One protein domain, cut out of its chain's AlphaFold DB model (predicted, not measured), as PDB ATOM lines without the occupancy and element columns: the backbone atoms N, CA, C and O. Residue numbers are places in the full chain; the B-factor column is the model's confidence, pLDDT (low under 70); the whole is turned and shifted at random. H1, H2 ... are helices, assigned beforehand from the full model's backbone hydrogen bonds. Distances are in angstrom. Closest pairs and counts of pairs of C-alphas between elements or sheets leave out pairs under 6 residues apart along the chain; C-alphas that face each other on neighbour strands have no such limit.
ATOM      1  N   ALA A   2      16.960  55.004 -27.245       90.75
ATOM      2  CA  ALA A   2      16.976  53.697 -26.571       90.75
ATOM      3  C   ALA A   2      18.324  52.966 -26.696       90.75
ATOM      4  O   ALA A   2      18.880  52.567 -25.682       90.75
ATOM      5  N   ALA A   3      18.896  52.910 -27.907       94.75
ATOM      6  CA  ALA A   3      20.203  52.294 -28.154       94.75
ATOM      7  C   ALA A   3      21.320  52.839 -27.245       94.75
ATOM      8  O   ALA A   3      22.053  52.063 -26.652       94.75
ATOM      9  N   VAL A   4      21.402  54.163 -27.052       95.75
ATOM     10  CA  VAL A   4      22.415  54.782 -26.173       95.75
ATOM     11  C   VAL A   4      22.225  54.355 -24.717       95.75
ATOM     12  O   VAL A   4      23.194  54.031 -24.038       95.75
ATOM     13  N   LYS A   5      20.977  54.342 -24.228       95.00
ATOM     14  CA  LYS A   5      20.677  53.911 -22.855       95.00
ATOM     15  C   LYS A   5      21.051  52.446 -22.654       95.00
ATOM     16  O   LYS A   5      21.774  52.144 -21.715       95.00
ATOM     17  N   PHE A   6      20.610  51.572 -23.556       96.50
ATOM     18  CA  PHE A   6      20.880  50.141 -23.459       96.50
ATOM     19  C   PHE A   6      22.354  49.793 -23.656       96.50
ATOM     20  O   PHE A   6      22.832  48.906 -22.967       96.50
ATOM     21  N   ALA A   7      23.096  50.521 -24.495       97.38
ATOM     22  CA  ALA A   7      24.543  50.351 -24.617       97.38
ATOM     23  C   ALA A   7      25.260  50.614 -23.281       97.38
ATOM     24  O   ALA A   7      26.110  49.833 -22.866       97.38
ATOM     25  N   VAL A   8      24.880  51.676 -22.560       97.56
ATOM     26  CA  VAL A   8      25.453  51.961 -21.234       97.56
ATOM     27  C   VAL A   8      24.960  50.969 -20.183       97.56
ATOM     28  O   VAL A   8      25.767  50.510 -19.384       97.56
ATOM     29  N   SER A   9      23.678  50.597 -20.190       96.75
ATOM     30  CA  SER A   9      23.152  49.587 -19.263       96.75
ATOM     31  C   SER A   9      23.794  48.216 -19.470       96.75
ATOM     32  O   SER A   9      24.092  47.551 -18.490       96.75
ATOM     33  N   PHE A  10      24.083  47.824 -20.712       97.31
ATOM     34  CA  PHE A  10      24.863  46.625 -21.022       97.31
ATOM     35  C   PHE A  10      26.234  46.662 -20.338       97.31
ATOM     36  O   PHE A  10      26.608  45.705 -19.668       97.31
ATOM     37  N   LEU A  11      26.952  47.785 -20.432       98.12
ATOM     38  CA  LEU A  11      28.238  47.952 -19.752       98.12
ATOM     39  C   LEU A  11      28.105  47.986 -18.224       98.12
ATOM     40  O   LEU A  11      28.987  47.491 -17.527       98.12
ATOM     41  N   GLU A  12      27.043  48.586 -17.688       97.00
ATOM     42  CA  GLU A  12      26.759  48.569 -16.249       97.00
ATOM     43  C   GLU A  12      26.533  47.131 -15.767       97.00
ATOM     44  O   GLU A  12      27.173  46.718 -14.802       97.00
ATOM     45  N   SER A  13      25.697  46.360 -16.464       96.56
ATOM     46  CA  SER A  13      25.450  44.948 -16.167       96.56
ATOM     47  C   SER A  13      26.718  44.110 -16.279       96.56
ATOM     48  O   SER A  13      27.063  43.438 -15.321       96.56
ATOM     49  N   LEU A  14      27.476  44.218 -17.373       97.06
ATOM     50  CA  LEU A  14      28.652  43.378 -17.614       97.06
ATOM     51  C   LEU A  14      29.675  43.426 -16.468       97.06
ATOM     52  O   LEU A  14      30.118  42.387 -15.980       97.06
ATOM     53  N   VAL A  15      30.052  44.629 -16.024       97.38
ATOM     54  CA  VAL A  15      31.019  44.764 -14.924       97.38
ATOM     55  C   VAL A  15      30.402  44.362 -13.588       97.38
ATOM     56  O   VAL A  15      31.084  43.773 -12.755       97.38
ATOM     57  N   ASN A  16      29.119  44.657 -13.372       96.12
ATOM     58  CA  ASN A  16      28.430  44.303 -12.136       96.12
ATOM     59  C   ASN A  16      28.261  42.790 -11.996       96.12
ATOM     60  O   ASN A  16      28.446  42.285 -10.896       96.12
ATOM     61  N   ASP A  17      27.990  42.074 -13.084       95.56
ATOM     62  CA  ASP A  17      27.872  40.619 -13.080       95.56
ATOM     63  C   ASP A  17      29.212  39.977 -12.693       95.56
ATOM     64  O   ASP A  17      29.240  39.088 -11.851       95.56
ATOM     65  N   LEU A  18      30.340  40.476 -13.221       96.38
ATOM     66  CA  LEU A  18      31.668  40.005 -12.808       96.38
ATOM     67  C   LEU A  18      31.906  40.210 -11.304       96.38
ATOM     68  O   LEU A  18      32.385  39.318 -10.607       96.38
ATOM     69  N   LEU A  19      31.613  41.415 -10.811       97.19
ATOM     70  CA  LEU A  19      31.828  41.779  -9.411       97.19
ATOM     71  C   LEU A  19      30.899  40.993  -8.471       97.19
ATOM     72  O   LEU A  19      31.325  40.590  -7.390       97.19
ATOM     73  N   SER A  20      29.656  40.760  -8.892       96.75
ATOM     74  CA  SER A  20      28.681  39.944  -8.174       96.75
ATOM     75  C   SER A  20      29.120  38.483  -8.116       96.75
ATOM     76  O   SER A  20      29.097  37.901  -7.036       96.75
ATOM     77  N   ASP A  21      29.587  37.905  -9.225       96.62
ATOM     78  CA  ASP A  21      30.095  36.527  -9.259       96.62
ATOM     79  C   ASP A  21      31.283  36.328  -8.320       96.62
ATOM     80  O   ASP A  21      31.381  35.305  -7.646       96.62
ATOM     81  N   ALA A  22      32.171  37.320  -8.236       97.38
ATOM     82  CA  ALA A  22      33.288  37.275  -7.303       97.38
ATOM     83  C   ALA A  22      32.824  37.265  -5.833       97.38
ATOM     84  O   ALA A  22      33.492  36.680  -4.982       97.38
ATOM     85  N   ALA A  23      31.694  37.909  -5.525       96.94
ATOM     86  CA  ALA A  23      31.118  37.962  -4.181       96.94
ATOM     87  C   ALA A  23      30.186  36.784  -3.852       96.94
ATOM     88  O   ALA A  23      29.881  36.560  -2.678       96.94
ATOM     89  N   ASP A  24      29.724  36.046  -4.859       96.50
ATOM     90  CA  ASP A  24      28.849  34.893  -4.690       96.50
ATOM     91  C   ASP A  24      29.667  33.642  -4.287       96.50
ATOM     92  O   ASP A  24      30.616  33.270  -4.984       96.50
ATOM     93  N   PRO A  25      29.333  32.948  -3.181       93.50
ATOM     94  CA  PRO A  25      30.099  31.786  -2.713       93.50
ATOM     95  C   PRO A  25      30.156  30.610  -3.694       93.50
ATOM     96  O   PRO A  25      31.102  29.827  -3.653       93.50
ATOM     97  N   TYR A  26      29.145  30.455  -4.549       93.56
ATOM     98  CA  TYR A  26      29.105  29.400  -5.553       93.56
ATOM     99  C   TYR A  26      29.846  29.823  -6.822       93.56
ATOM    100  O   TYR A  26      30.657  29.052  -7.336       93.56
ATOM    101  N   MET A  27      29.615  31.039  -7.321       94.56
ATOM    102  CA  MET A  27      30.265  31.506  -8.552       94.56
ATOM    103  C   MET A  27      31.753  31.798  -8.355       94.56
ATOM    104  O   MET A  27      32.539  31.517  -9.252       94.56
ATOM    105  N   SER A  28      32.173  32.264  -7.176       93.81
ATOM    106  CA  SER A  28      33.581  32.573  -6.860       93.81
ATOM    107  C   SER A  28      34.541  31.383  -6.981       93.81
ATOM    108  O   SER A  28      35.748  31.585  -7.077       93.81
ATOM    109  N   VAL A  29      34.032  30.150  -7.013       92.50
ATOM    110  CA  VAL A  29      34.835  28.927  -7.189       92.50
ATOM    111  C   VAL A  29      34.518  28.174  -8.486       92.50
ATOM    112  O   VAL A  29      35.068  27.098  -8.712       92.50
ATOM    113  N   ASN A  30      33.653  28.717  -9.351       92.06
ATOM    114  CA  ASN A  30      33.161  28.058 -10.564       92.06
ATOM    115  C   ASN A  30      33.170  28.995 -11.789       92.06
ATOM    116  O   ASN A  30      33.420  30.197 -11.702       92.06
ATOM    117  N   GLY A  31      32.888  28.432 -12.967       89.25
ATOM    118  CA  GLY A  31      32.659  29.198 -14.197       89.25
ATOM    119  C   GLY A  31      33.810  30.143 -14.559       89.25
ATOM    120  O   GLY A  31      34.985  29.779 -14.478       89.25
ATOM    121  N   ARG A  32      33.468  31.377 -14.949       91.19
ATOM    122  CA  ARG A  32      34.432  32.399 -15.393       91.19
ATOM    123  C   ARG A  32      35.369  32.916 -14.296       91.19
ATOM    124  O   ARG A  32      36.374  33.528 -14.628       91.19
ATOM    125  N   MET A  33      35.083  32.676 -13.013       95.12
ATOM    126  CA  MET A  33      35.958  33.105 -11.908       95.12
ATOM    127  C   MET A  33      37.228  32.262 -11.797       95.12
ATOM    128  O   MET A  33      38.230  32.731 -11.264       95.12
ATOM    129  N   THR A  34      37.218  31.051 -12.357       93.44
ATOM    130  CA  THR A  34      38.345  30.104 -12.300       93.44
ATOM    131  C   THR A  34      39.621  30.605 -12.981       93.44
ATOM    132  O   THR A  34      40.696  30.072 -12.717       93.44
ATOM    133  N   VAL A  35      39.530  31.646 -13.817       94.75
ATOM    134  CA  VAL A  35      40.698  32.288 -14.445       94.75
ATOM    135  C   VAL A  35      41.506  33.144 -13.461       94.75
ATOM    136  O   VAL A  35      42.657  33.477 -13.741       94.75
ATOM    137  N   PHE A  36      40.929  33.510 -12.312       96.69
ATOM    138  CA  PHE A  36      41.547  34.399 -11.331       96.69
ATOM    139  C   PHE A  36      42.076  33.644 -10.110       96.69
ATOM    140  O   PHE A  36      41.504  32.660  -9.647       96.69
ATOM    141  N   ALA A  37      43.159  34.160  -9.522       96.75
ATOM    142  CA  ALA A  37      43.634  33.681  -8.230       96.75
ATOM    143  C   ALA A  37      42.645  34.059  -7.103       96.75
ATOM    144  O   ALA A  37      42.046  35.136  -7.167       96.75
ATOM    145  N   PRO A  38      42.539  33.277  -6.011       96.81
ATOM    146  CA  PRO A  38      41.596  33.557  -4.921       96.81
ATOM    147  C   PRO A  38      41.710  34.966  -4.320       96.81
ATOM    148  O   PRO A  38      40.704  35.574  -3.961       96.81
ATOM    149  N   VAL A  39      42.926  35.521  -4.256       97.56
ATOM    150  CA  VAL A  39      43.159  36.896  -3.781       97.56
ATOM    151  C   VAL A  39      42.529  37.948  -4.702       97.56
ATOM    152  O   VAL A  39      41.942  38.911  -4.222       97.56
ATOM    153  N   VAL A  40      42.586  37.742  -6.021       98.06
ATOM    154  CA  VAL A  40      41.980  38.635  -7.020       98.06
ATOM    155  C   VAL A  40      40.458  38.598  -6.884       98.06
ATOM    156  O   VAL A  40      39.816  39.645  -6.873       98.06
ATOM    157  N   ILE A  41      39.887  37.403  -6.707       98.06
ATOM    158  CA  ILE A  41      38.444  37.205  -6.514       98.06
ATOM    159  C   ILE A  41      37.967  37.926  -5.245       98.06
ATOM    160  O   ILE A  41      37.000  38.684  -5.296       98.06
ATOM    161  N   ALA A  42      38.684  37.785  -4.126       97.81
ATOM    162  CA  ALA A  42      38.352  38.469  -2.873       97.81
ATOM    163  C   ALA A  42      38.397  40.009  -2.991       97.81
ATOM    164  O   ALA A  42      37.546  40.717  -2.439       97.81
ATOM    165  N   GLU A  43      39.359  40.548  -3.740       98.12
ATOM    166  CA  GLU A  43      39.456  41.987  -4.004       98.12
ATOM    167  C   GLU A  43      38.315  42.482  -4.909       98.12
ATOM    168  O   GLU A  43      37.701  43.513  -4.622       98.12
ATOM    169  N   LEU A  44      37.954  41.733  -5.959       97.69
ATOM    170  CA  LEU A  44      36.789  42.033  -6.804       97.69
ATOM    171  C   LEU A  44      35.481  42.003  -5.993       97.69
ATOM    172  O   LEU A  44      34.683  42.941  -6.077       97.69
ATOM    173  N   ALA A  45      35.301  40.998  -5.133       97.38
ATOM    174  CA  ALA A  45      34.167  40.902  -4.215       97.38
ATOM    175  C   ALA A  45      34.088  42.107  -3.265       97.38
ATOM    176  O   ALA A  45      33.004  42.581  -2.912       97.38
ATOM    177  N   THR A  46      35.235  42.646  -2.849       96.12
ATOM    178  CA  THR A  46      35.282  43.860  -2.028       96.12
ATOM    179  C   THR A  46      34.725  45.061  -2.791       96.12
ATOM    180  O   THR A  46      33.945  45.830  -2.226       96.12
ATOM    181  N   VAL A  47      35.036  45.201  -4.086       95.50
ATOM    182  CA  VAL A  47      34.473  46.275  -4.925       95.50
ATOM    183  C   VAL A  47      32.947  46.186  -4.986       95.50
ATOM    184  O   VAL A  47      32.289  47.204  -4.774       95.50
ATOM    185  N   TRP A  48      32.389  44.988  -5.203       95.88
ATOM    186  CA  TRP A  48      30.938  44.746  -5.186       95.88
ATOM    187  C   TRP A  48      30.292  45.199  -3.876       95.88
ATOM    188  O   TRP A  48      29.321  45.961  -3.857       95.88
ATOM    189  N   ASN A  49      30.868  44.759  -2.757       92.94
ATOM    190  CA  ASN A  49      30.342  45.051  -1.432       92.94
ATOM    191  C   ASN A  49      30.373  46.552  -1.109       92.94
ATOM    192  O   ASN A  49      29.436  47.072  -0.498       92.94
ATOM    193  N   GLU A  50      31.427  47.261  -1.519       90.62
ATOM    194  CA  GLU A  50      31.545  48.711  -1.338       90.62
ATOM    195  C   GLU A  50      30.562  49.501  -2.215       90.62
ATOM    196  O   GLU A  50      29.993  50.494  -1.746       90.62
ATOM    197  N   SER A  51      30.374  49.098  -3.477       88.31
ATOM    198  CA  SER A  51      29.622  49.899  -4.447       88.31
ATOM    199  C   SER A  51      28.132  49.577  -4.496       88.31
ATOM    200  O   SER A  51      27.330  50.506  -4.547       88.31
ATOM    201  N   GLU A  52      27.745  48.299  -4.434       88.25
ATOM    202  CA  GLU A  52      26.357  47.873  -4.673       88.25
ATOM    203  C   GLU A  52      25.625  47.440  -3.403       88.25
ATOM    204  O   GLU A  52      24.460  47.801  -3.220       88.25
ATOM    205  N   VAL A  53      26.302  46.720  -2.501       83.75
ATOM    206  CA  VAL A  53      25.668  46.190  -1.279       83.75
ATOM    207  C   VAL A  53      25.571  47.270  -0.209       83.75
ATOM    208  O   VAL A  53      24.481  47.660   0.203       83.75
ATOM    209  N   ARG A  54      26.720  47.782   0.245       81.19
ATOM    210  CA  ARG A  54      26.774  48.788   1.314       81.19
ATOM    211  C   ARG A  54      26.578  50.203   0.783       81.19
ATOM    212  O   ARG A  54      26.230  51.090   1.556       81.19
ATOM    213  N   LYS A  55      26.835  50.417  -0.516       82.31
ATOM    214  CA  LYS A  55      26.795  51.727  -1.191       82.31
ATOM    215  C   LYS A  55      27.614  52.795  -0.457       82.31
ATOM    216  O   LYS A  55      27.283  53.979  -0.483       82.31
ATOM    217  N   THR A  56      28.696  52.382   0.201       75.38
ATOM    218  CA  THR A  56      29.580  53.277   0.962       75.38
ATOM    219  C   THR A  56      30.423  54.146   0.039       75.38
ATOM    220  O   THR A  56      30.884  55.209   0.449       75.38
ATOM    221  N   LYS A  57      30.617  53.722  -1.216       76.31
ATOM    222  CA  LYS A  57      31.335  54.475  -2.246       76.31
ATOM    223  C   LYS A  57      30.532  54.508  -3.540       76.31
ATOM    224  O   LYS A  57      30.240  53.472  -4.130       76.31
ATOM    225  N   ARG A  58      30.249  55.714  -4.042       79.94
ATOM    226  CA  ARG A  58      29.722  55.895  -5.400       79.94
ATOM    227  C   ARG A  58      30.874  55.799  -6.398       79.94
ATOM    228  O   ARG A  58      31.597  56.770  -6.602       79.94
ATOM    229  N   ILE A  59      31.040  54.628  -7.003       86.56
ATOM    230  CA  ILE A  59      32.068  54.378  -8.022       86.56
ATOM    231  C   ILE A  59      31.466  54.652  -9.405       86.56
ATOM    232  O   ILE A  59      30.392  54.141  -9.726       86.56
ATOM    233  N   GLN A  60      32.131  55.477 -10.220       91.50
ATOM    234  CA  GLN A  60      31.697  55.721 -11.598       91.50
ATOM    235  C   GLN A  60      31.882  54.458 -12.441       91.50
ATOM    236  O   GLN A  60      32.754  53.637 -12.163       91.50
ATOM    237  N   LEU A  61      31.096  54.319 -13.509       95.00
ATOM    238  CA  LEU A  61      31.114  53.114 -14.341       95.00
ATOM    239  C   LEU A  61      32.525  52.756 -14.833       95.00
ATOM    240  O   LEU A  61      33.002  51.660 -14.563       95.00
ATOM    241  N   LEU A  62      33.223  53.691 -15.486       96.56
ATOM    242  CA  LEU A  62      34.576  53.436 -15.999       96.56
ATOM    243  C   LEU A  62      35.601  53.175 -14.888       96.56
ATOM    244  O   LEU A  62      36.563  52.441 -15.111       96.56
ATOM    245  N   ASP A  63      35.381  53.709 -13.684       95.75
ATOM    246  CA  ASP A  63      36.255  53.436 -12.543       95.75
ATOM    247  C   ASP A  63      36.120  51.982 -12.071       95.75
ATOM    248  O   ASP A  63      37.118  51.404 -11.643       95.75
ATOM    249  N   LYS A  64      34.934  51.360 -12.198       96.75
ATOM    250  CA  LYS A  64      34.764  49.920 -11.935       96.75
ATOM    251  C   LYS A  64      35.631  49.098 -12.887       96.75
ATOM    252  O   LYS A  64      36.456  48.321 -12.426       96.75
ATOM    253  N   TYR A  65      35.530  49.360 -14.190       98.12
ATOM    254  CA  TYR A  65      36.340  48.699 -15.220       98.12
ATOM    255  C   TYR A  65      37.847  48.843 -14.967       98.12
ATOM    256  O   TYR A  65      38.587  47.857 -14.959       98.12
ATOM    257  N   GLN A  66      38.302  50.071 -14.707       97.75
ATOM    258  CA  GLN A  66      39.705  50.370 -14.423       97.75
ATOM    259  C   GLN A  66      40.201  49.698 -13.139       97.75
ATOM    260  O   GLN A  66      41.327  49.201 -13.103       97.75
ATOM    261  N   ARG A  67      39.381  49.680 -12.081       97.25
ATOM    262  CA  ARG A  67      39.720  49.035 -10.808       97.25
ATOM    263  C   ARG A  67      39.796  47.518 -10.963       97.25
ATOM    264  O   ARG A  67      40.751  46.943 -10.456       97.25
ATOM    265  N   SER A  68      38.873  46.898 -11.699       97.94
ATOM    266  CA  SER A  68      38.917  45.461 -11.993       97.94
ATOM    267  C   SER A  68      40.186  45.070 -12.752       97.94
ATOM    268  O   SER A  68      40.859  44.135 -12.331       97.94
ATOM    269  N   LEU A  69      40.581  45.836 -13.781       98.25
ATOM    270  CA  LEU A  69      41.845  45.608 -14.500       98.25
ATOM    271  C   LEU A  69      43.049  45.684 -13.560       98.25
ATOM    272  O   LEU A  69      43.900  44.801 -13.568       98.25
ATOM    273  N   ARG A  70      43.097  46.714 -12.708       98.25
ATOM    274  CA  ARG A  70      44.179  46.875 -11.731       98.25
ATOM    275  C   ARG A  70      44.256  45.697 -10.760       98.25
ATOM    276  O   ARG A  70      45.351  45.222 -10.490       98.25
ATOM    277  N   ILE A  71      43.115  45.253 -10.233       98.31
ATOM    278  CA  ILE A  71      43.031  44.126  -9.292       98.31
ATOM    279  C   ILE A  71      43.495  42.826  -9.957       98.31
ATOM    280  O   ILE A  71      44.240  42.065  -9.352       98.31
ATOM    281  N   ALA A  72      43.121  42.606 -11.218       97.56
ATOM    282  CA  ALA A  72      43.562  41.455 -12.003       97.56
ATOM    283  C   ALA A  72      45.032  41.539 -12.462       97.56
ATOM    284  O   ALA A  72      45.518  40.618 -13.112       97.56
ATOM    285  N   GLY A  73      45.748  42.632 -12.166       97.31
ATOM    286  CA  GLY A  73      47.110  42.856 -12.661       97.31
ATOM    287  C   GLY A  73      47.188  43.105 -14.173       97.31
ATOM    288  O   GLY A  73      48.268  43.020 -14.753       97.31
ATOM    289  N   ALA A  74      46.062  43.420 -14.814       97.56
ATOM    290  CA  ALA A  74      45.958  43.670 -16.245       97.56
ATOM    291  C   ALA A  74      46.240  45.140 -16.602       97.56
ATOM    292  O   ALA A  74      46.115  46.060 -15.785       97.56
ATOM    293  N   ALA A  75      46.587  45.380 -17.868       97.19
ATOM    294  CA  ALA A  75      46.864  46.721 -18.369       97.19
ATOM    295  C   ALA A  75      45.605  47.610 -18.334       97.19
ATOM    296  O   ALA A  75      44.604  47.343 -19.000       97.19
ATOM    297  N   GLN A  76      45.675  48.717 -17.594       97.81
ATOM    298  CA  GLN A  76      44.619  49.731 -17.531       97.81
ATOM    299  C   GLN A  76      44.426  50.439 -18.886       97.81
ATOM    300  O   GLN A  76      45.366  50.565 -19.675       97.81
ATOM    301  N   PHE A  77      43.218  50.934 -19.175       96.62
ATOM    302  CA  PHE A  77      43.027  51.759 -20.373       96.62
ATOM    303  C   PHE A  77      43.718  53.110 -20.203       96.62
ATOM    304  O   PHE A  77      43.593  53.758 -19.159       96.62
ATOM    305  N   VAL A  78      44.386  53.569 -21.257       94.44
ATOM    306  CA  VAL A  78      44.950  54.918 -21.318       94.44
ATOM    307  C   VAL A  78      43.834  55.891 -21.693       94.44
ATOM    308  O   VAL A  78      43.042  55.617 -22.584       94.44
ATOM    309  N   LYS A  79      43.758  57.062 -21.053       86.44
ATOM    310  CA  LYS A  79      42.675  58.032 -21.329       86.44
ATOM    311  C   LYS A  79      42.638  58.534 -22.779       86.44
ATOM    312  O   LYS A  79      41.574  58.914 -23.254       86.44
ATOM    313  N   ALA A  80      43.793  58.559 -23.442       87.12
ATOM    314  CA  ALA A  80      43.923  58.927 -24.850       87.12
ATOM    315  C   ALA A  80      43.549  57.785 -25.814       87.12
ATOM    316  O   ALA A  80      43.492  58.009 -27.020       87.12
ATOM    317  N   ASP A  81      43.305  56.574 -25.301       92.50
ATOM    318  CA  ASP A  81      42.849  55.444 -26.100       92.50
ATOM    319  C   ASP A  81      41.483  55.762 -26.718       92.50
ATOM    320  O   ASP A  81      40.561  56.260 -26.056       92.50
ATOM    321  N   CYS A 151      26.235  51.417 -29.870       96.81
ATOM    322  CA  CYS A 151      26.359  49.962 -29.781       96.81
ATOM    323  C   CYS A 151      27.788  49.510 -30.104       96.81
ATOM    324  O   CYS A 151      28.404  48.838 -29.284       96.81
ATOM    325  N   ASP A 152      28.337  49.953 -31.238       96.75
ATOM    326  CA  ASP A 152      29.675  49.568 -31.699       96.75
ATOM    327  C   ASP A 152      30.753  49.955 -30.666       96.75
ATOM    328  O   ASP A 152      31.627  49.151 -30.349       96.75
ATOM    329  N   SER A 153      30.659  51.154 -30.078       97.88
ATOM    330  CA  SER A 153      31.607  51.629 -29.057       97.88
ATOM    331  C   SER A 153      31.512  50.831 -27.755       97.88
ATOM    332  O   SER A 153      32.533  50.525 -27.143       97.88
ATOM    333  N   ALA A 154      30.295  50.492 -27.313       98.06
ATOM    334  CA  ALA A 154      30.100  49.700 -26.102       98.06
ATOM    335  C   ALA A 154      30.583  48.256 -26.287       98.06
ATOM    336  O   ALA A 154      31.275  47.736 -25.416       98.06
ATOM    337  N   THR A 155      30.281  47.632 -27.428       97.19
ATOM    338  CA  THR A 155      30.767  46.290 -27.775       97.19
ATOM    339  C   THR A 155      32.292  46.260 -27.865       97.19
ATOM    340  O   THR A 155      32.910  45.418 -27.225       97.19
ATOM    341  N   ALA A 156      32.911  47.214 -28.569       97.56
ATOM    342  CA  ALA A 156      34.369  47.283 -28.683       97.56
ATOM    343  C   ALA A 156      35.056  47.462 -27.319       97.56
ATOM    344  O   ALA A 156      36.073  46.829 -27.048       97.56
ATOM    345  N   PHE A 157      34.495  48.300 -26.442       98.44
ATOM    346  CA  PHE A 157      35.020  48.478 -25.089       98.44
ATOM    347  C   PHE A 157      34.855  47.227 -24.218       98.44
ATOM    348  O   PHE A 157      35.781  46.870 -23.489       98.44
ATOM    349  N   ALA A 158      33.699  46.564 -24.291       98.12
ATOM    350  CA  ALA A 158      33.444  45.323 -23.565       98.12
ATOM    351  C   ALA A 158      34.410  44.212 -23.992       98.12
ATOM    352  O   ALA A 158      34.989  43.559 -23.128       98.12
ATOM    353  N   ASP A 159      34.613  44.041 -25.298       97.44
ATOM    354  CA  ASP A 159      35.543  43.059 -25.860       97.44
ATOM    355  C   ASP A 159      36.966  43.286 -25.366       97.44
ATOM    356  O   ASP A 159      37.556  42.400 -24.756       97.44
ATOM    357  N   GLU A 160      37.476  44.505 -25.541       97.94
ATOM    358  CA  GLU A 160      38.831  44.864 -25.126       97.94
ATOM    359  C   GLU A 160      39.031  44.682 -23.612       97.94
ATOM    360  O   GLU A 160      40.094  44.261 -23.158       97.94
ATOM    361  N   TRP A 161      38.012  44.979 -22.801       98.12
ATOM    362  CA  TRP A 161      38.094  44.749 -21.362       98.12
ATOM    363  C   TRP A 161      38.086  43.261 -21.002       98.12
ATOM    364  O   TRP A 161      38.893  42.848 -20.169       98.12
ATOM    365  N   LEU A 162      37.214  42.458 -21.616       97.50
ATOM    366  CA  LEU A 162      37.170  41.009 -21.396       97.50
ATOM    367  C   LEU A 162      38.483  40.346 -21.822       97.50
ATOM    368  O   LEU A 162      39.021  39.541 -21.064       97.50
ATOM    369  N   ASP A 163      39.045  40.755 -22.961       97.12
ATOM    370  CA  ASP A 163      40.331  40.267 -23.464       97.12
ATOM    371  C   ASP A 163      41.465  40.563 -22.476       97.12
ATOM    372  O   ASP A 163      42.219  39.666 -22.095       97.12
ATOM    373  N   ARG A 164      41.549  41.799 -21.965       97.62
ATOM    374  CA  ARG A 164      42.540  42.169 -20.937       97.62
ATOM    375  C   ARG A 164      42.360  41.403 -19.631       97.62
ATOM    376  O   ARG A 164      43.346  41.128 -18.953       97.62
ATOM    377  N   MET A 165      41.122  41.079 -19.272       97.12
ATOM    378  CA  MET A 165      40.792  40.283 -18.089       97.12
ATOM    379  C   MET A 165      40.965  38.773 -18.318       97.12
ATOM    380  O   MET A 165      40.787  38.010 -17.374       97.12
ATOM    381  N   SER A 166      41.321  38.336 -19.535       95.94
ATOM    382  CA  SER A 166      41.385  36.919 -19.930       95.94
ATOM    383  C   SER A 166      40.062  36.170 -19.710       95.94
ATOM    384  O   SER A 166      40.048  35.011 -19.297       95.94
ATOM    385  N   LEU A 167      38.941  36.845 -19.972       95.06
ATOM    386  CA  LEU A 167      37.587  36.317 -19.809       95.06
ATOM    387  C   LEU A 167      36.942  35.973 -21.158       95.06
ATOM    388  O   LEU A 167      37.203  36.643 -22.159       95.06
ATOM    389  N   PRO A 168      36.051  34.968 -21.201       91.56
ATOM    390  CA  PRO A 168      35.298  34.649 -22.406       91.56
ATOM    391  C   PRO A 168      34.268  35.737 -22.752       91.56
ATOM    392  O   PRO A 168      33.774  36.473 -21.896       91.56
ATOM    393  N   HIS A 169      33.906  35.820 -24.035       91.06
ATOM    394  CA  HIS A 169      32.903  36.764 -24.544       91.06
ATOM    395  C   HIS A 169      31.492  36.160 -24.502       91.06
ATOM    396  O   HIS A 169      30.811  36.091 -25.527       91.06
ATOM    397  N   ASP A 170      31.040  35.714 -23.327       84.69
ATOM    398  CA  ASP A 170      29.794  34.940 -23.161       84.69
ATOM    399  C   ASP A 170      28.566  35.638 -23.765       84.69
ATOM    400  O   ASP A 170      27.709  35.014 -24.392       84.69
ATOM    401  N   TYR A 171      28.512  36.967 -23.662       86.75
ATOM    402  CA  TYR A 171      27.407  37.759 -24.196       86.75
ATOM    403  C   TYR A 171      27.277  37.650 -25.729       86.75
ATOM    404  O   TYR A 171      26.171  37.752 -26.261       86.75
ATOM    405  N   LYS A 172      28.374  37.403 -26.459       86.81
ATOM    406  CA  LYS A 172      28.327  37.190 -27.914       86.81
ATOM    407  C   LYS A 172      27.672  35.866 -28.268       86.81
ATOM    408  O   LYS A 172      27.019  35.793 -29.307       86.81
ATOM    409  N   GLN A 173      27.840  34.841 -27.434       82.00
ATOM    410  CA  GLN A 173      27.168  33.563 -27.638       82.00
ATOM    411  C   GLN A 173      25.655  33.743 -27.492       82.00
ATOM    412  O   GLN A 173      24.917  33.391 -28.405       82.00
TER     413      GLN A 173
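AT A GLANCE: This is residues 2 to 81 and 151 to 173 of the 181 residues of an uncharacterized protein of Nocardia brasiliensis (UniProt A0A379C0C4). A long helix, H1, has H5 and H4 loosely alongside it, their centres a triangle; H3 crosses H1's last part and makes a hairpin with H4. The 103 printed residues hold six named helices, H1 to H6 in chain order, and no named strand: all helix. It is compact, radius of gyration of the C-alphas 13.3 A, spans 34 by 29 by 27 A.

IN THESE COORDINATES: H1, residues 2 to 23, begins at C-alpha (16.976, 53.697, -26.571) and measures 30.8 A. H3 is residues 38 to 53, 20.7 A; H5, 151 to 164, 20.0 A; H4, 61 to 71; H2, 31 to 35; H6, 170 to 173, ending at C-alpha (27.168, 33.563, -27.638).

HOW THE PARTS SIT: H1 touches H5 at a shallow tilt of 21 degrees, closest C-alphas Ala 7 and Cys 151, 5.5 A. Residues 16 to 23 alone of H1 touch H3, steep tilt 53 degrees, closest C-alphas Ala 23 and Ala 45, 4.2 A. H2 is close to H1 but not clearly touching, closest C-alphas Ala 22 and Met 33, 6.8 A; H6 is near H5. Every O i to N i+4 pair is within hydrogen-bond range in H1, H4 and H5, 11 of 12 in H3, 0 of 1 in H2, where 1 of 2 O i to N i+3 pairs is; H6 is too short.

THE WHOLE: Residues 82 to 150 are not printed; the gap is 17.8 A. No printed residue is under 70.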